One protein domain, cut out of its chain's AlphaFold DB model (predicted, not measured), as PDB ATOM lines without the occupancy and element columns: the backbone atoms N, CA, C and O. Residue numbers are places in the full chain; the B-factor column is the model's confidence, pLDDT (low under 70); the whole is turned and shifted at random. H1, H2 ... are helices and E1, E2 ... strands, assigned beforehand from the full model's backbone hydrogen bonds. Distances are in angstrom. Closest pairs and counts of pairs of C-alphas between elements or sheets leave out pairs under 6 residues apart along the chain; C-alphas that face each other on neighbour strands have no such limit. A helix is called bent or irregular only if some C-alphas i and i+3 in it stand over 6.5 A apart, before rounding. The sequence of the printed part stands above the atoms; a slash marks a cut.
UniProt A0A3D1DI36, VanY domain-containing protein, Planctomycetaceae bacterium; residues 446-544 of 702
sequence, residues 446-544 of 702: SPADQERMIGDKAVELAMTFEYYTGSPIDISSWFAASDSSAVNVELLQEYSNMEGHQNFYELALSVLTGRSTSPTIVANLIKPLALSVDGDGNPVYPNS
ATOM      1  N   SER A 446    -193.618  -8.768 -93.682       95.38
ATOM      2  CA  SER A 446    -193.162  -9.372 -94.939       95.38
ATOM      3  C   SER A 446    -191.945 -10.281 -94.699       95.38
ATOM      4  O   SER A 446    -191.128  -9.952 -93.840       95.38
ATOM      5  N   PRO A 447    -191.746 -11.372 -95.464       93.50
ATOM      6  CA  PRO A 447    -190.598 -12.263 -95.259       93.50
ATOM      7  C   PRO A 447    -189.239 -11.545 -95.279       93.50
ATOM      8  O   PRO A 447    -188.367 -11.843 -94.471       93.50
ATOM      9  N   ALA A 448    -189.077 -10.534 -96.140       89.06
ATOM     10  CA  ALA A 448    -187.847  -9.744 -96.204       89.06
ATOM     11  C   ALA A 448    -187.635  -8.866 -94.955       89.06
ATOM     12  O   ALA A 448    -186.506  -8.684 -94.504       89.06
ATOM     13  N   ASP A 449    -188.715  -8.318 -94.388       91.62
ATOM     14  CA  ASP A 449    -188.638  -7.544 -93.147       91.62
ATOM     15  C   ASP A 449    -188.405  -8.461 -91.937       91.62
ATOM     16  O   ASP A 449    -187.625  -8.104 -91.055       91.62
ATOM     17  N   GLN A 450    -189.010  -9.656 -91.924       93.06
ATOM     18  CA  GLN A 450    -188.758 -10.689 -90.915       93.06
ATOM     19  C   GLN A 450    -187.277 -11.085 -90.898       93.06
ATOM     20  O   GLN A 450    -186.645 -11.055 -89.844       93.06
ATOM     21  N   GLU A 451    -186.696 -11.387 -92.064       91.69
ATOM     22  CA  GLU A 451    -185.273 -11.719 -92.180       91.69
ATOM     23  C   GLU A 451    -184.379 -10.598 -91.633       91.69
ATOM     24  O   GLU A 451    -183.451 -10.856 -90.862       91.69
ATOM     25  N   ARG A 452    -184.694  -9.336 -91.958       90.75
ATOM     26  CA  ARG A 452    -183.954  -8.183 -91.433       90.75
ATOM     27  C   ARG A 452    -184.075  -8.070 -89.912       90.75
ATOM     28  O   ARG A 452    -183.068  -7.873 -89.241       90.75
ATOM     29  N   MET A 453    -185.285  -8.205 -89.371       93.69
ATOM     30  CA  MET A 453    -185.538  -8.120 -87.930       93.69
ATOM     31  C   MET A 453    -184.815  -9.229 -87.159       93.69
ATOM     32  O   MET A 453    -184.214  -8.940 -86.125       93.69
ATOM     33  N   ILE A 454    -184.819 -10.467 -87.675       93.62
ATOM     34  CA  ILE A 454    -184.044 -11.588 -87.116       93.62
ATOM     35  C   ILE A 454    -182.563 -11.240 -87.099       93.62
ATOM     36  O   ILE A 454    -181.918 -11.376 -86.062       93.62
ATOM     37  N   GLY A 455    -182.035 -10.758 -88.224       92.31
ATOM     38  CA  GLY A 455    -180.646 -10.337 -88.341       92.31
ATOM     39  C   GLY A 455    -180.244  -9.296 -87.297       92.31
ATOM     40  O   GLY A 455    -179.275  -9.495 -86.563       92.31
ATOM     41  N   ASP A 456    -181.018  -8.216 -87.195       92.69
ATOM     42  CA  ASP A 456    -180.772  -7.124 -86.249       92.69
ATOM     43  C   ASP A 456    -180.814  -7.623 -84.792       92.69
ATOM     44  O   ASP A 456    -179.917  -7.324 -83.997       92.69
ATOM     45  N   LYS A 457    -181.823  -8.434 -84.441       94.44
ATOM     46  CA  LYS A 457    -181.984  -8.966 -83.081       94.44
ATOM     47  C   LYS A 457    -180.913 -10.002 -82.726       94.44
ATOM     48  O   LYS A 457    -180.431 -10.008 -81.595       94.44
ATOM     49  N   ALA A 458    -180.494 -10.840 -83.671       94.62
ATOM     50  CA  ALA A 458    -179.409 -11.799 -83.464       94.62
ATOM     51  C   ALA A 458    -178.082 -11.090 -83.172       94.62
ATOM     52  O   ALA A 458    -177.356 -11.491 -82.263       94.62
ATOM     53  N   VAL A 459    -177.783 -10.001 -83.892       93.44
ATOM     54  CA  VAL A 459    -176.591  -9.174 -83.647       93.44
ATOM     55  C   VAL A 459    -176.638  -8.533 -82.258       93.44
ATOM     56  O   VAL A 459    -175.640  -8.559 -81.540       93.44
ATOM     57  N   GLU A 460    -177.791  -8.006 -81.842       94.00
ATOM     58  CA  GLU A 460    -177.985  -7.453 -80.494       94.00
ATOM     59  C   GLU A 460    -177.735  -8.501 -79.391       94.00
ATOM     60  O   GLU A 460    -177.007  -8.240 -78.426       94.00
ATOM     61  N   LEU A 461    -178.293  -9.706 -79.543       93.94
ATOM     62  CA  LEU A 461    -178.097 -10.806 -78.596       93.94
ATOM     63  C   LEU A 461    -176.643 -11.295 -78.578       93.94
ATOM     64  O   LEU A 461    -176.117 -11.574 -77.502       93.94
ATOM     65  N   ALA A 462    -175.963 -11.331 -79.726       93.25
ATOM     66  CA  ALA A 462    -174.546 -11.680 -79.815       93.25
ATOM     67  C   ALA A 462    -173.650 -10.664 -79.095       93.25
ATOM     68  O   ALA A 462    -172.780 -11.044 -78.314       93.25
ATOM     69  N   MET A 463    -173.899  -9.366 -79.287       91.62
ATOM     70  CA  MET A 463    -173.179  -8.315 -78.559       91.62
ATOM     71  C   MET A 463    -173.419  -8.412 -77.049       91.62
ATOM     72  O   MET A 463    -172.501  -8.220 -76.252       91.62
ATOM     73  N   THR A 464    -174.648  -8.742 -76.647       91.31
ATOM     74  CA  THR A 464    -174.987  -8.962 -75.236       91.31
ATOM     75  C   THR A 464    -174.261 -10.189 -74.684       91.31
ATOM     76  O   THR A 464    -173.686 -10.134 -73.599       91.31
ATOM     77  N   PHE A 465    -174.208 -11.279 -75.447       93.44
ATOM     78  CA  PHE A 465    -173.448 -12.469 -75.087       93.44
ATOM     79  C   PHE A 465    -171.961 -12.156 -74.888       93.44
ATOM     80  O   PHE A 465    -171.394 -12.531 -73.861       93.44
ATOM     81  N   GLU A 466    -171.335 -11.425 -75.812       92.31
ATOM     82  CA  GLU A 466    -169.935 -10.998 -75.695       92.31
ATOM     83  C   GLU A 466    -169.718 -10.104 -74.466       92.31
ATOM     84  O   GLU A 466    -168.738 -10.274 -73.741       92.31
ATOM     85  N   TYR A 467    -170.655  -9.201 -74.162       90.19
ATOM     86  CA  TYR A 467    -170.584  -8.353 -72.970       90.19
ATOM     87  C   TYR A 467    -170.551  -9.162 -71.661       90.19
ATOM     88  O   TYR A 467    -169.771  -8.840 -70.762       90.19
ATOM     89  N   TYR A 468    -171.371 -10.211 -71.539       89.25
ATOM     90  CA  TYR A 468    -171.445 -11.033 -70.322       89.25
ATOM     91  C   TYR A 468    -170.345 -12.101 -70.250       89.25
ATOM     92  O   TYR A 468    -169.769 -12.315 -69.181       89.25
ATOM     93  N   THR A 469    -170.022 -12.756 -71.364       91.69
ATOM     94  CA  THR A 469    -169.071 -13.886 -71.408       91.69
ATOM     95  C   THR A 469    -167.634 -13.455 -71.701       91.69
ATOM     96  O   THR A 469    -166.694 -14.191 -71.408       91.69
ATOM     97  N   GLY A 470    -167.428 -12.268 -72.277       90.56
ATOM     98  CA  GLY A 470    -166.122 -11.816 -72.765       90.56
ATOM     99  C   GLY A 470    -165.609 -12.601 -73.973       90.56
ATOM    100  O   GLY A 470    -164.450 -12.430 -74.350       90.56
ATOM    101  N   SER A 471    -166.434 -13.479 -74.552       90.88
ATOM    102  CA  SER A 471    -166.089 -14.270 -75.726       90.88
ATOM    103  C   SER A 471    -166.579 -13.558 -76.986       90.88
ATOM    104  O   SER A 471    -167.792 -13.389 -77.140       90.88
ATOM    105  N   PRO A 472    -165.678 -13.125 -77.885       90.44
ATOM    106  CA  PRO A 472    -166.083 -12.447 -79.105       90.44
ATOM    107  C   PRO A 472    -166.818 -13.413 -80.036       90.44
ATOM    108  O   PRO A 472    -166.340 -14.518 -80.304       90.44
ATOM    109  N   ILE A 473    -167.958 -12.974 -80.567       88.06
ATOM    110  CA  ILE A 473    -168.686 -13.696 -81.615       88.06
ATOM    111  C   ILE A 473    -168.314 -13.077 -82.957       88.06
ATOM    112  O   ILE A 473    -168.400 -11.862 -83.138       88.06
ATOM    113  N   ASP A 474    -167.914 -13.905 -83.924       90.00
ATOM    114  CA  ASP A 474    -167.622 -13.434 -85.280       90.00
ATOM    115  C   ASP A 474    -168.911 -13.133 -86.058       90.00
ATOM    116  O   ASP A 474    -169.305 -13.852 -86.980       90.00
ATOM    117  N   ILE A 475    -169.553 -12.020 -85.704       90.00
ATOM    118  CA  ILE A 475    -170.739 -11.510 -86.397       90.00
ATOM    119  C   ILE A 475    -170.432 -11.117 -87.846       90.00
ATOM    120  O   ILE A 475    -171.351 -10.996 -88.649       90.00
ATOM    121  N   SER A 476    -169.158 -10.917 -88.219       88.25
ATOM    122  CA  SER A 476    -168.793 -10.509 -89.581       88.25
ATOM    123  C   SER A 476    -169.106 -11.598 -90.607       88.25
ATOM    124  O   SER A 476    -169.462 -11.290 -91.744       88.25
ATOM    125  N   SER A 477    -169.063 -12.861 -90.172       87.00
ATOM    126  CA  SER A 477    -169.443 -14.026 -90.970       87.00
ATOM    127  C   SER A 477    -170.938 -14.079 -91.308       87.00
ATOM    128  O   SER A 477    -171.326 -14.768 -92.250       87.00
ATOM    129  N   TRP A 478    -171.775 -13.324 -90.588       88.81
ATOM    130  CA  TRP A 478    -173.224 -13.302 -90.789       88.81
ATOM    131  C   TRP A 478    -173.648 -12.342 -91.902       88.81
ATOM    132  O   TRP A 478    -174.769 -12.425 -92.388       88.81
ATOM    133  N   PHE A 479    -172.777 -11.426 -92.332       86.44
ATOM    134  CA  PHE A 479    -173.093 -10.458 -93.382       86.44
ATOM    135  C   PHE A 479    -172.737 -11.006 -94.765       86.44
ATOM    136  O   PHE A 479    -171.683 -11.611 -94.975       86.44
ATOM    137  N   ALA A 480    -173.599 -10.760 -95.755       78.94
ATOM    138  CA  ALA A 480    -173.310 -11.155 -97.127       78.94
ATOM    139  C   ALA A 480    -172.110 -10.364 -97.679       78.94
ATOM    140  O   ALA A 480    -172.044  -9.141 -97.572       78.94
ATOM    141  N   ALA A 481    -171.189 -11.036 -98.381       74.00
ATOM    142  CA  ALA A 481    -170.001 -10.389 -98.956       74.00
ATOM    143  C   ALA A 481    -170.320  -9.237 -99.936       74.00
ATOM    144  O   ALA A 481    -169.468  -8.388-100.201       74.00
ATOM    145  N   SER A 482    -171.530  -9.219-100.504       73.31
ATOM    146  CA  SER A 482    -172.009  -8.188-101.427       73.31
ATOM    147  C   SER A 482    -172.759  -7.034-100.757       73.31
ATOM    148  O   SER A 482    -172.937  -6.004-101.404       73.31
ATOM    149  N   ASP A 483    -173.207  -7.199 -99.511       74.62
ATOM    150  CA  ASP A 483    -173.989  -6.206 -98.775       74.62
ATOM    151  C   ASP A 483    -173.679  -6.290 -97.274       74.62
ATOM    152  O   ASP A 483    -174.218  -7.120 -96.547       74.62
ATOM    153  N   SER A 484    -172.799  -5.404 -96.808       74.44
ATOM    154  CA  SER A 484    -172.399  -5.337 -95.401       74.44
ATOM    155  C   SER A 484    -173.458  -4.704 -94.492       74.44
ATOM    156  O   SER A 484    -173.162  -4.444 -93.329       74.44
ATOM    157  N   SER A 485    -174.634  -4.347 -95.020       77.06
ATOM    158  CA  SER A 485    -175.684  -3.663 -94.258       77.06
ATOM    159  C   SER A 485    -176.821  -4.577 -93.803       77.06
ATOM    160  O   SER A 485    -177.602  -4.159 -92.953       77.06
ATOM    161  N   ALA A 486    -176.891  -5.812 -94.311       81.81
ATOM    162  CA  ALA A 486    -177.908  -6.787 -93.935       81.81
ATOM    163  C   ALA A 486    -177.276  -8.134 -93.556       81.81
ATOM    164  O   ALA A 486    -176.394  -8.650 -94.249       81.81
ATOM    165  N   VAL A 487    -177.748  -8.703 -92.449       86.25
ATOM    166  CA  VAL A 487    -177.405 -10.063 -92.029       86.25
ATOM    167  C   VAL A 487    -178.058 -11.057 -92.989       86.25
ATOM    168  O   VAL A 487    -179.242 -10.949 -93.305       86.25
ATOM    169  N   ASN A 488    -177.286 -12.031 -93.454       89.00
ATOM    170  CA  ASN A 488    -177.786 -13.163 -94.210       89.00
ATOM    171  C   ASN A 488    -178.301 -14.226 -93.227       89.00
ATOM    172  O   ASN A 488    -177.524 -14.894 -92.544       89.00
ATOM    173  N   VAL A 489    -179.622 -14.379 -93.173       88.31
ATOM    174  CA  VAL A 489    -180.298 -15.300 -92.253       88.31
ATOM    175  C   VAL A 489    -179.960 -16.768 -92.528       88.31
ATOM    176  O   VAL A 489    -179.850 -17.536 -91.575       88.31
ATOM    177  N   GLU A 490    -179.715 -17.160 -93.784       87.94
ATOM    178  CA  GLU A 490    -179.277 -18.529 -94.108       87.94
ATOM    179  C   GLU A 490    -177.905 -18.827 -93.485       87.94
ATOM    180  O   GLU A 490    -177.712 -19.891 -92.901       87.94
ATOM    181  N   LEU A 491    -176.970 -17.868 -93.535       85.44
ATOM    182  CA  LEU A 491    -175.657 -18.015 -92.892       85.44
ATOM    183  C   LEU A 491    -175.767 -18.029 -91.363       85.44
ATOM    184  O   LEU A 491    -175.056 -18.788 -90.707       85.44
ATOM    185  N   LEU A 492    -176.666 -17.224 -90.789       87.75
ATOM    186  CA  LEU A 492    -176.932 -17.227 -89.349       87.75
ATOM    187  C   LEU A 492    -177.501 -18.580 -88.883       87.75
ATOM    188  O   LEU A 492    -177.075 -19.094 -87.847       87.75
ATOM    189  N   GLN A 493    -178.423 -19.176 -89.644       86.75
ATOM    190  CA  GLN A 493    -178.944 -20.524 -89.386       86.75
ATOM    191  C   GLN A 493    -177.854 -21.592 -89.526       86.75
ATOM    192  O   GLN A 493    -177.763 -22.487 -88.690       86.75
ATOM    193  N   GLU A 494    -177.004 -21.502 -90.553       84.25
ATOM    194  CA  GLU A 494    -175.887 -22.434 -90.747       84.25
ATOM    195  C   GLU A 494    -174.894 -22.370 -89.579       84.25
ATOM    196  O   GLU A 494    -174.535 -23.406 -89.020       84.25
ATOM    197  N   TYR A 495    -174.522 -21.160 -89.152       78.06
ATOM    198  CA  TYR A 495    -173.651 -20.936 -87.997       78.06
ATOM    199  C   TYR A 495    -174.262 -21.480 -86.700       78.06
ATOM    200  O   TYR A 495    -173.575 -22.090 -85.885       78.06
ATOM    201  N   SER A 496    -175.574 -21.312 -86.539       76.12
ATOM    202  CA  SER A 496    -176.325 -21.783 -85.374       76.12
ATOM    203  C   SER A 496    -176.390 -23.311 -85.248       76.12
ATOM    204  O   SER A 496    -176.652 -23.820 -84.162       76.12
ATOM    205  N   ASN A 497    -176.134 -24.048 -86.332       75.88
ATOM    206  CA  ASN A 497    -176.087 -25.511 -86.340       75.88
ATOM    207  C   ASN A 497    -174.682 -26.076 -86.055       75.88
ATOM    208  O   ASN A 497    -174.497 -27.295 -86.057       75.88
ATOM    209  N   MET A 498    -173.675 -25.224 -85.847       71.88
ATOM    210  CA  MET A 498    -172.321 -25.668 -85.521       71.88
ATOM    211  C   MET A 498    -172.230 -26.065 -84.040       71.88
ATOM    212  O   MET A 498    -172.652 -25.328 -83.152       71.88
ATOM    213  N   GLU A 499    -171.655 -27.238 -83.768       69.81
ATOM    214  CA  GLU A 499    -171.499 -27.771 -82.410       69.81
ATOM    215  C   GLU A 499    -170.724 -26.785 -81.515       69.81
ATOM    216  O   GLU A 499    -169.650 -26.309 -81.884       69.81
ATOM    217  N   GLY A 500    -171.289 -26.454 -80.348       67.38
ATOM    218  CA  GLY A 500    -170.703 -25.504 -79.394       67.38
ATOM    219  C   GLY A 500    -171.046 -24.027 -79.631       67.38
ATOM    220  O   GLY A 500    -170.593 -23.180 -78.861       67.38
ATOM    221  N   HIS A 501    -171.854 -23.699 -80.645       72.31
ATOM    222  CA  HIS A 501    -172.340 -22.337 -80.872       72.31
ATOM    223  C   HIS A 501    -173.765 -22.146 -80.344       72.31
ATOM    224  O   HIS A 501    -174.606 -23.037 -80.420       72.31
ATOM    225  N   GLN A 502    -174.038 -20.957 -79.806       81.25
ATOM    226  CA  GLN A 502    -175.393 -20.570 -79.422       81.25
ATOM    227  C   GLN A 502    -176.221 -20.290 -80.679       81.25
ATOM    228  O   GLN A 502    -175.762 -19.598 -81.592       81.25
ATOM    229  N   ASN A 503    -177.447 -20.810 -80.717       90.31
ATOM    230  CA  ASN A 503    -178.350 -20.645 -81.852       90.31
ATOM    231  C   ASN A 503    -179.007 -19.253 -81.822       90.31
ATOM    232  O   ASN A 503    -180.163 -19.091 -81.434       90.31
ATOM    233  N   PHE A 504    -178.251 -18.220 -82.208       91.31
ATOM    234  CA  PHE A 504    -178.731 -16.834 -82.209       91.31
ATOM    235  C   PHE A 504    -179.899 -16.598 -83.171       91.31
ATOM    236  O   PHE A 504    -180.647 -15.644 -82.965       91.31
ATOM    237  N   TYR A 505    -180.088 -17.457 -84.181       93.62
ATOM    238  CA  TYR A 505    -181.279 -17.422 -85.029       93.62
ATOM    239  C   TYR A 505    -182.547 -17.733 -84.224       93.62
ATOM    240  O   TYR A 505    -183.459 -16.909 -84.188       93.62
ATOM    241  N   GLU A 506    -182.590 -18.882 -83.544       91.12
ATOM    242  CA  GLU A 506    -183.758 -19.306 -82.759       91.12
ATOM    243  C   GLU A 506    -184.007 -18.372 -81.574       91.12
ATOM    244  O   GLU A 506    -185.150 -18.034 -81.279       91.12
ATOM    245  N   LEU A 507    -182.941 -17.879 -80.937       91.38
ATOM    246  CA  LEU A 507    -183.048 -16.885 -79.866       91.38
ATOM    247  C   LEU A 507    -183.606 -15.546 -80.369       91.38
ATOM    248  O   LEU A 507    -184.422 -14.921 -79.702       91.38
ATOM    249  N   ALA A 508    -183.193 -15.083 -81.552       93.62
ATOM    250  CA  ALA A 508    -183.755 -13.871 -82.138       93.62
ATOM    251  C   ALA A 508    -185.221 -14.072 -82.538       93.62
ATOM    252  O   ALA A 508    -186.057 -13.209 -82.271       93.62
ATOM    253  N   LEU A 509    -185.536 -15.218 -83.144       93.00
ATOM    254  CA  LEU A 509    -186.894 -15.577 -83.531       93.00
ATOM    255  C   LEU A 509    -187.814 -15.688 -82.309       93.00
ATOM    256  O   LEU A 509    -188.935 -15.185 -82.361       93.00
ATOM    257  N   SER A 510    -187.352 -16.277 -81.203       89.44
ATOM    258  CA  SER A 510    -188.143 -16.377 -79.973       89.44
ATOM    259  C   SER A 510    -188.461 -14.998 -79.394       89.44
ATOM    260  O   SER A 510    -189.604 -14.759 -79.021       89.44
ATOM    261  N   VAL A 511    -187.521 -14.046 -79.430       88.94
ATOM    262  CA  VAL A 511    -187.799 -12.660 -79.014       88.94
ATOM    263  C   VAL A 511    -188.795 -11.968 -79.938       88.94
ATOM    264  O   VAL A 511    -189.697 -11.272 -79.481       88.94
ATOM    265  N   LEU A 512    -188.640 -12.126 -81.252       90.38
ATOM    266  CA  LEU A 512    -189.465 -11.416 -82.236       90.38
ATOM    267  C   LEU A 512    -190.888 -11.968 -82.342       90.38
ATOM    268  O   LEU A 512    -191.813 -11.213 -82.631       90.38
ATOM    269  N   THR A 513    -191.058 -13.263 -82.093       88.50
ATOM    270  CA  THR A 513    -192.374 -13.910 -81.980       88.50
ATOM    271  C   THR A 513    -193.010 -13.688 -80.612       88.50
ATOM    272  O   THR A 513    -194.160 -14.047 -80.414       88.50
ATOM    273  N   GLY A 514    -192.286 -13.094 -79.665       80.56
ATOM    274  CA  GLY A 514    -192.735 -12.911 -78.293       80.56
ATOM    275  C   GLY A 514    -192.442 -14.107 -77.394       80.56
ATOM    276  O   GLY A 514    -192.344 -13.902 -76.208       80.56
ATOM    277  N   ARG A 515    -192.192 -15.324 -77.891       81.75
ATOM    278  CA  ARG A 515    -191.926 -16.524 -77.058       81.75
ATOM    279  C   ARG A 515    -190.889 -16.349 -75.934       81.75
ATOM    280  O   ARG A 515    -190.876 -17.137 -74.994       81.75
ATOM    281  N   SER A 516    -189.979 -15.389 -76.057       82.31
ATOM    282  CA  SER A 516    -189.085 -14.971 -74.980       82.31
ATOM    283  C   SER A 516    -188.858 -13.461 -75.035       82.31
ATOM    284  O   SER A 516    -189.214 -12.792 -76.004       82.31
ATOM    285  N   THR A 517    -188.173 -12.906 -74.036       82.94
ATOM    286  CA  THR A 517    -187.673 -11.527 -74.089       82.94
ATOM    287  C   THR A 517    -186.155 -11.495 -74.036       82.94
ATOM    288  O   THR A 517    -185.504 -12.425 -73.559       82.94
ATOM    289  N   SER A 518    -185.550 -10.400 -74.504       84.38
ATOM    290  CA  SER A 518    -184.097 -10.228 -74.392       84.38
ATOM    291  C   SER A 518    -183.598 -10.326 -72.935       84.38
ATOM    292  O   SER A 518    -182.625 -11.048 -72.721       84.38
ATOM    293  N   PRO A 519    -184.237  -9.696 -71.921       77.44
ATOM    294  CA  PRO A 519    -183.885  -9.907 -70.514       77.44
ATOM    295  C   PRO A 519    -183.929 -11.372 -70.073       77.44
ATOM    296  O   PRO A 519    -182.996 -11.827 -69.417       77.44
ATOM    297  N   THR A 520    -184.957 -12.114 -70.479       77.94
ATOM    298  CA  THR A 520    -185.110 -13.536 -70.156       77.94
ATOM    299  C   THR A 520    -183.984 -14.381 -70.747       77.94
ATOM    300  O   THR A 520    -183.362 -15.163 -70.035       77.94
ATOM    301  N   ILE A 521    -183.635 -14.174 -72.021       85.00
ATOM    302  CA  ILE A 521    -182.487 -14.854 -72.649       85.00
ATOM    303  C   ILE A 521    -181.186 -14.519 -71.910       85.00
ATOM    304  O   ILE A 521    -180.336 -15.386 -71.699       85.00
ATOM    305  N   VAL A 522    -181.017 -13.266 -71.482       81.38
ATOM    306  CA  VAL A 522    -179.841 -12.869 -70.699       81.38
ATOM    307  C   VAL A 522    -179.794 -13.599 -69.360       81.38
ATOM    308  O   VAL A 522    -178.737 -14.108 -68.992       81.38
ATOM    309  N   ALA A 523    -180.913 -13.633 -68.638       71.88
ATOM    310  CA  ALA A 523    -181.013 -14.226 -67.312       71.88
ATOM    311  C   ALA A 523    -180.828 -15.746 -67.336       71.88
ATOM    312  O   ALA A 523    -180.018 -16.253 -66.571       71.88
ATOM    313  N   ASN A 524    -181.499 -16.440 -68.254       78.81
ATOM    314  CA  ASN A 524    -181.641 -17.898 -68.197       78.81
ATOM    315  C   ASN A 524    -180.622 -18.647 -69.055       78.81
ATOM    316  O   ASN A 524    -180.388 -19.832 -68.844       78.81
ATOM    317  N   LEU A 525    -179.991 -17.966 -70.015       86.75
ATOM    318  CA  LEU A 525    -179.008 -18.583 -70.902       86.75
ATOM    319  C   LEU A 525    -177.643 -17.907 -70.788       86.75
ATOM    320  O   LEU A 525    -176.652 -18.552 -70.455       86.75
ATOM    321  N   ILE A 526    -177.571 -16.601 -71.054       87.69
ATOM    322  CA  ILE A 526    -176.278 -15.917 -71.211       87.69
ATOM    323  C   ILE A 526    -175.517 -15.826 -69.883       87.69
ATOM    324  O   ILE A 526    -174.320 -16.111 -69.854       87.69
ATOM    325  N   LYS A 527    -176.173 -15.422 -68.789       82.75
ATOM    326  CA  LYS A 527    -175.533 -15.319 -67.468       82.75
ATOM    327  C   LYS A 527    -175.083 -16.687 -66.928       82.75
ATOM    328  O   LYS A 527    -173.908 -16.776 -66.574       82.75
ATOM    329  N   PRO A 528    -175.915 -17.752 -66.920       85.56
ATOM    330  CA  PRO A 528    -175.477 -19.090 -66.524       85.56
ATOM    331  C   PRO A 528    -174.305 -19.592 -67.358       85.56
ATOM    332  O   PRO A 528    -173.324 -20.076 -66.804       85.56
ATOM    333  N   LEU A 529    -174.335 -19.388 -68.681       88.19
ATOM    334  CA  LEU A 529    -173.197 -19.724 -69.536       88.19
ATOM    335  C   LEU A 529    -171.947 -18.946 -69.139       88.19
ATOM    336  O   LEU A 529    -170.890 -19.549 -69.008       88.19
ATOM    337  N   ALA A 530    -172.058 -17.642 -68.881       87.75
ATOM    338  CA  ALA A 530    -170.939 -16.813 -68.438       87.75
ATOM    339  C   ALA A 530    -170.299 -17.299 -67.122       87.75
ATOM    340  O   ALA A 530    -169.121 -17.023 -66.891       87.75
ATOM    341  N   LEU A 531    -171.058 -18.017 -66.288       85.56
ATOM    342  CA  LEU A 531    -170.621 -18.613 -65.021       85.56
ATOM    343  C   LEU A 531    -170.292 -20.113 -65.126       85.56
ATOM    344  O   LEU A 531    -169.790 -20.692 -64.166       85.56
ATOM    345  N   SER A 532    -170.579 -20.746 -66.264       89.25
ATOM    346  CA  SER A 532    -170.437 -22.192 -66.432       89.25
ATOM    347  C   SER A 532    -168.981 -22.653 -66.331       89.25
ATOM    348  O   SER A 532    -168.043 -21.934 -66.694       89.25
ATOM    349  N   VAL A 533    -168.806 -23.886 -65.855       85.94
ATOM    350  CA  VAL A 533    -167.516 -24.572 -65.737       85.94
ATOM    351  C   VAL A 533    -167.499 -25.828 -66.607       85.94
ATOM    352  O   VAL A 533    -168.543 -26.423 -66.872       85.94
ATOM    353  N   ASP A 534    -166.323 -26.216 -67.090       86.62
ATOM    354  CA  ASP A 534    -166.120 -27.459 -67.825       86.62
ATOM    355  C   ASP A 534    -166.117 -28.673 -66.877       86.62
ATOM    356  O   ASP A 534    -166.221 -28.541 -65.656       86.62
ATOM    357  N   GLY A 535    -165.998 -29.884 -67.432       80.50
ATOM    358  CA  GLY A 535    -165.980 -31.122 -66.641       80.50
ATOM    359  C   GLY A 535    -164.802 -31.244 -65.662       80.50
ATOM    360  O   GLY A 535    -164.838 -32.099 -64.780       80.50
ATOM    361  N   ASP A 536    -163.785 -30.388 -65.794       77.44
ATOM    362  CA  ASP A 536    -162.637 -30.295 -64.892       77.44
ATOM    363  C   ASP A 536    -162.806 -29.161 -63.854       77.44
ATOM    364  O   ASP A 536    -161.905 -28.915 -63.048       77.44
ATOM    365  N   GLY A 537    -163.956 -28.473 -63.849       80.75
ATOM    366  CA  GLY A 537    -164.278 -27.371 -62.943       80.75
ATOM    367  C   GLY A 537    -163.653 -26.027 -63.330       80.75
ATOM    368  O   GLY A 537    -163.722 -25.080 -62.546       80.75
ATOM    369  N   ASN A 538    -163.043 -25.910 -64.515       79.44
ATOM    370  CA  ASN A 538    -162.502 -24.635 -64.985       79.44
ATOM    371  C   ASN A 538    -163.612 -23.798 -65.623       79.44
ATOM    372  O   ASN A 538    -164.423 -24.351 -66.363       79.44
ATOM    373  N   PRO A 539    -163.646 -22.469 -65.431       83.12
ATOM    374  CA  PRO A 539    -164.619 -21.627 -66.118       83.12
ATOM    375  C   PRO A 539    -164.537 -21.809 -67.638       83.12
ATOM    376  O   PRO A 539    -163.466 -21.637 -68.224       83.12
ATOM    377  N   VAL A 540    -165.672 -22.093 -68.282       88.88
ATOM    378  CA  VAL A 540    -165.773 -22.191 -69.751       88.88
ATOM    379  C   VAL A 540    -165.422 -20.844 -70.388       88.88
ATOM    380  O   VAL A 540    -164.769 -20.784 -71.432       88.88
ATOM    381  N   TYR A 541    -165.780 -19.747 -69.711       87.19
ATOM    382  CA  TYR A 541    -165.433 -18.378 -70.086       87.19
ATOM    383  C   TYR A 541    -164.542 -17.726 -69.017       87.19
ATOM    384  O   TYR A 541    -165.008 -16.895 -68.233       87.19
ATOM    385  N   PRO A 542    -163.228 -18.028 -68.989       79.19
ATOM    386  CA  PRO A 542    -162.316 -17.595 -67.920       79.19
ATOM    387  C   PRO A 542    -162.111 -16.076 -67.840       79.19
ATOM    388  O   PRO A 542    -161.558 -15.574 -66.867       79.19
ATOM    389  N   ASN A 543    -162.556 -15.329 -68.853       84.44
ATOM    390  CA  ASN A 543    -162.489 -13.870 -68.894       84.44
ATOM    391  C   ASN A 543    -163.865 -13.198 -68.795       84.44
ATOM    392  O   ASN A 543    -163.957 -12.005 -69.106       84.44
ATOM    393  N   SER A 544    -164.912 -13.923 -68.377       91.19
ATOM    394  CA  SER A 544    -166.269 -13.386 -68.271       91.19
ATOM    395  C   SER A 544    -166.298 -12.089 -67.447       91.19
ATOM    396  O   SER A 544    -165.978 -12.090 -66.254       91.19
TER     397      SER A 544
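AT A GLANCE: This is residues 446 to 544 of the 702 residues of the protein "VanY domain-containing protein" of Planctomycetaceae bacterium (UniProt A0A3D1DI36). One long helix, H1, is the spine of an elongated body; H3 and H4 pack on its first part and middle, and H5 on its last part. Short H2 and strand E1 fold back beside it, and residues 532 to 544 trail beyond H5. The 99 printed residues, mostly helix, hold H1, H2, E1, H3, H4, H5 in that order; the whole is compact, with a radius of gyration of the C-alphas of 14.0 A and spans of 46 by 30 by 21 A.

IN THESE COORDINATES: Find C-alpha 447 at (-190.598, -12.263, -95.259); from there H1 runs 32.2 A to residue 469. Next come H2, residues 475 to 478, E1, 483 to 487, H3, 489 to 496, and H4, 504 to 512. H5, residues 518 to 531, 18.4 A, ends at (-170.621, -18.613, -65.021); it is only just irregular, C-alphas 524 and 527 being 6.7 A apart.

HOW THE PARTS SIT: Look at Ala 458 and Ala 508, the closest C-alphas of H1 and H4, 5.0 A apart: these helices touch, with residues 453 to 462 of H1 alone. H1 touches H5 with residues 461 to 469 alone, closest at C-alphas 469 and 530, 4.6 A. H3 touches H2, closest at C-alphas 478 and 492, 5.6 A. E1 pairs with no named strand. Every O i to N i+4 pair is within hydrogen-bond range in H1, H3 and H4, and 8 of 10 in H5; H2 is too short for one.

THE WHOLE: C-alphas 446 and 536 are farthest apart, 47.7 A. The printed part has no cut and no long link; residues 499 to 500 are under pLDDT 70.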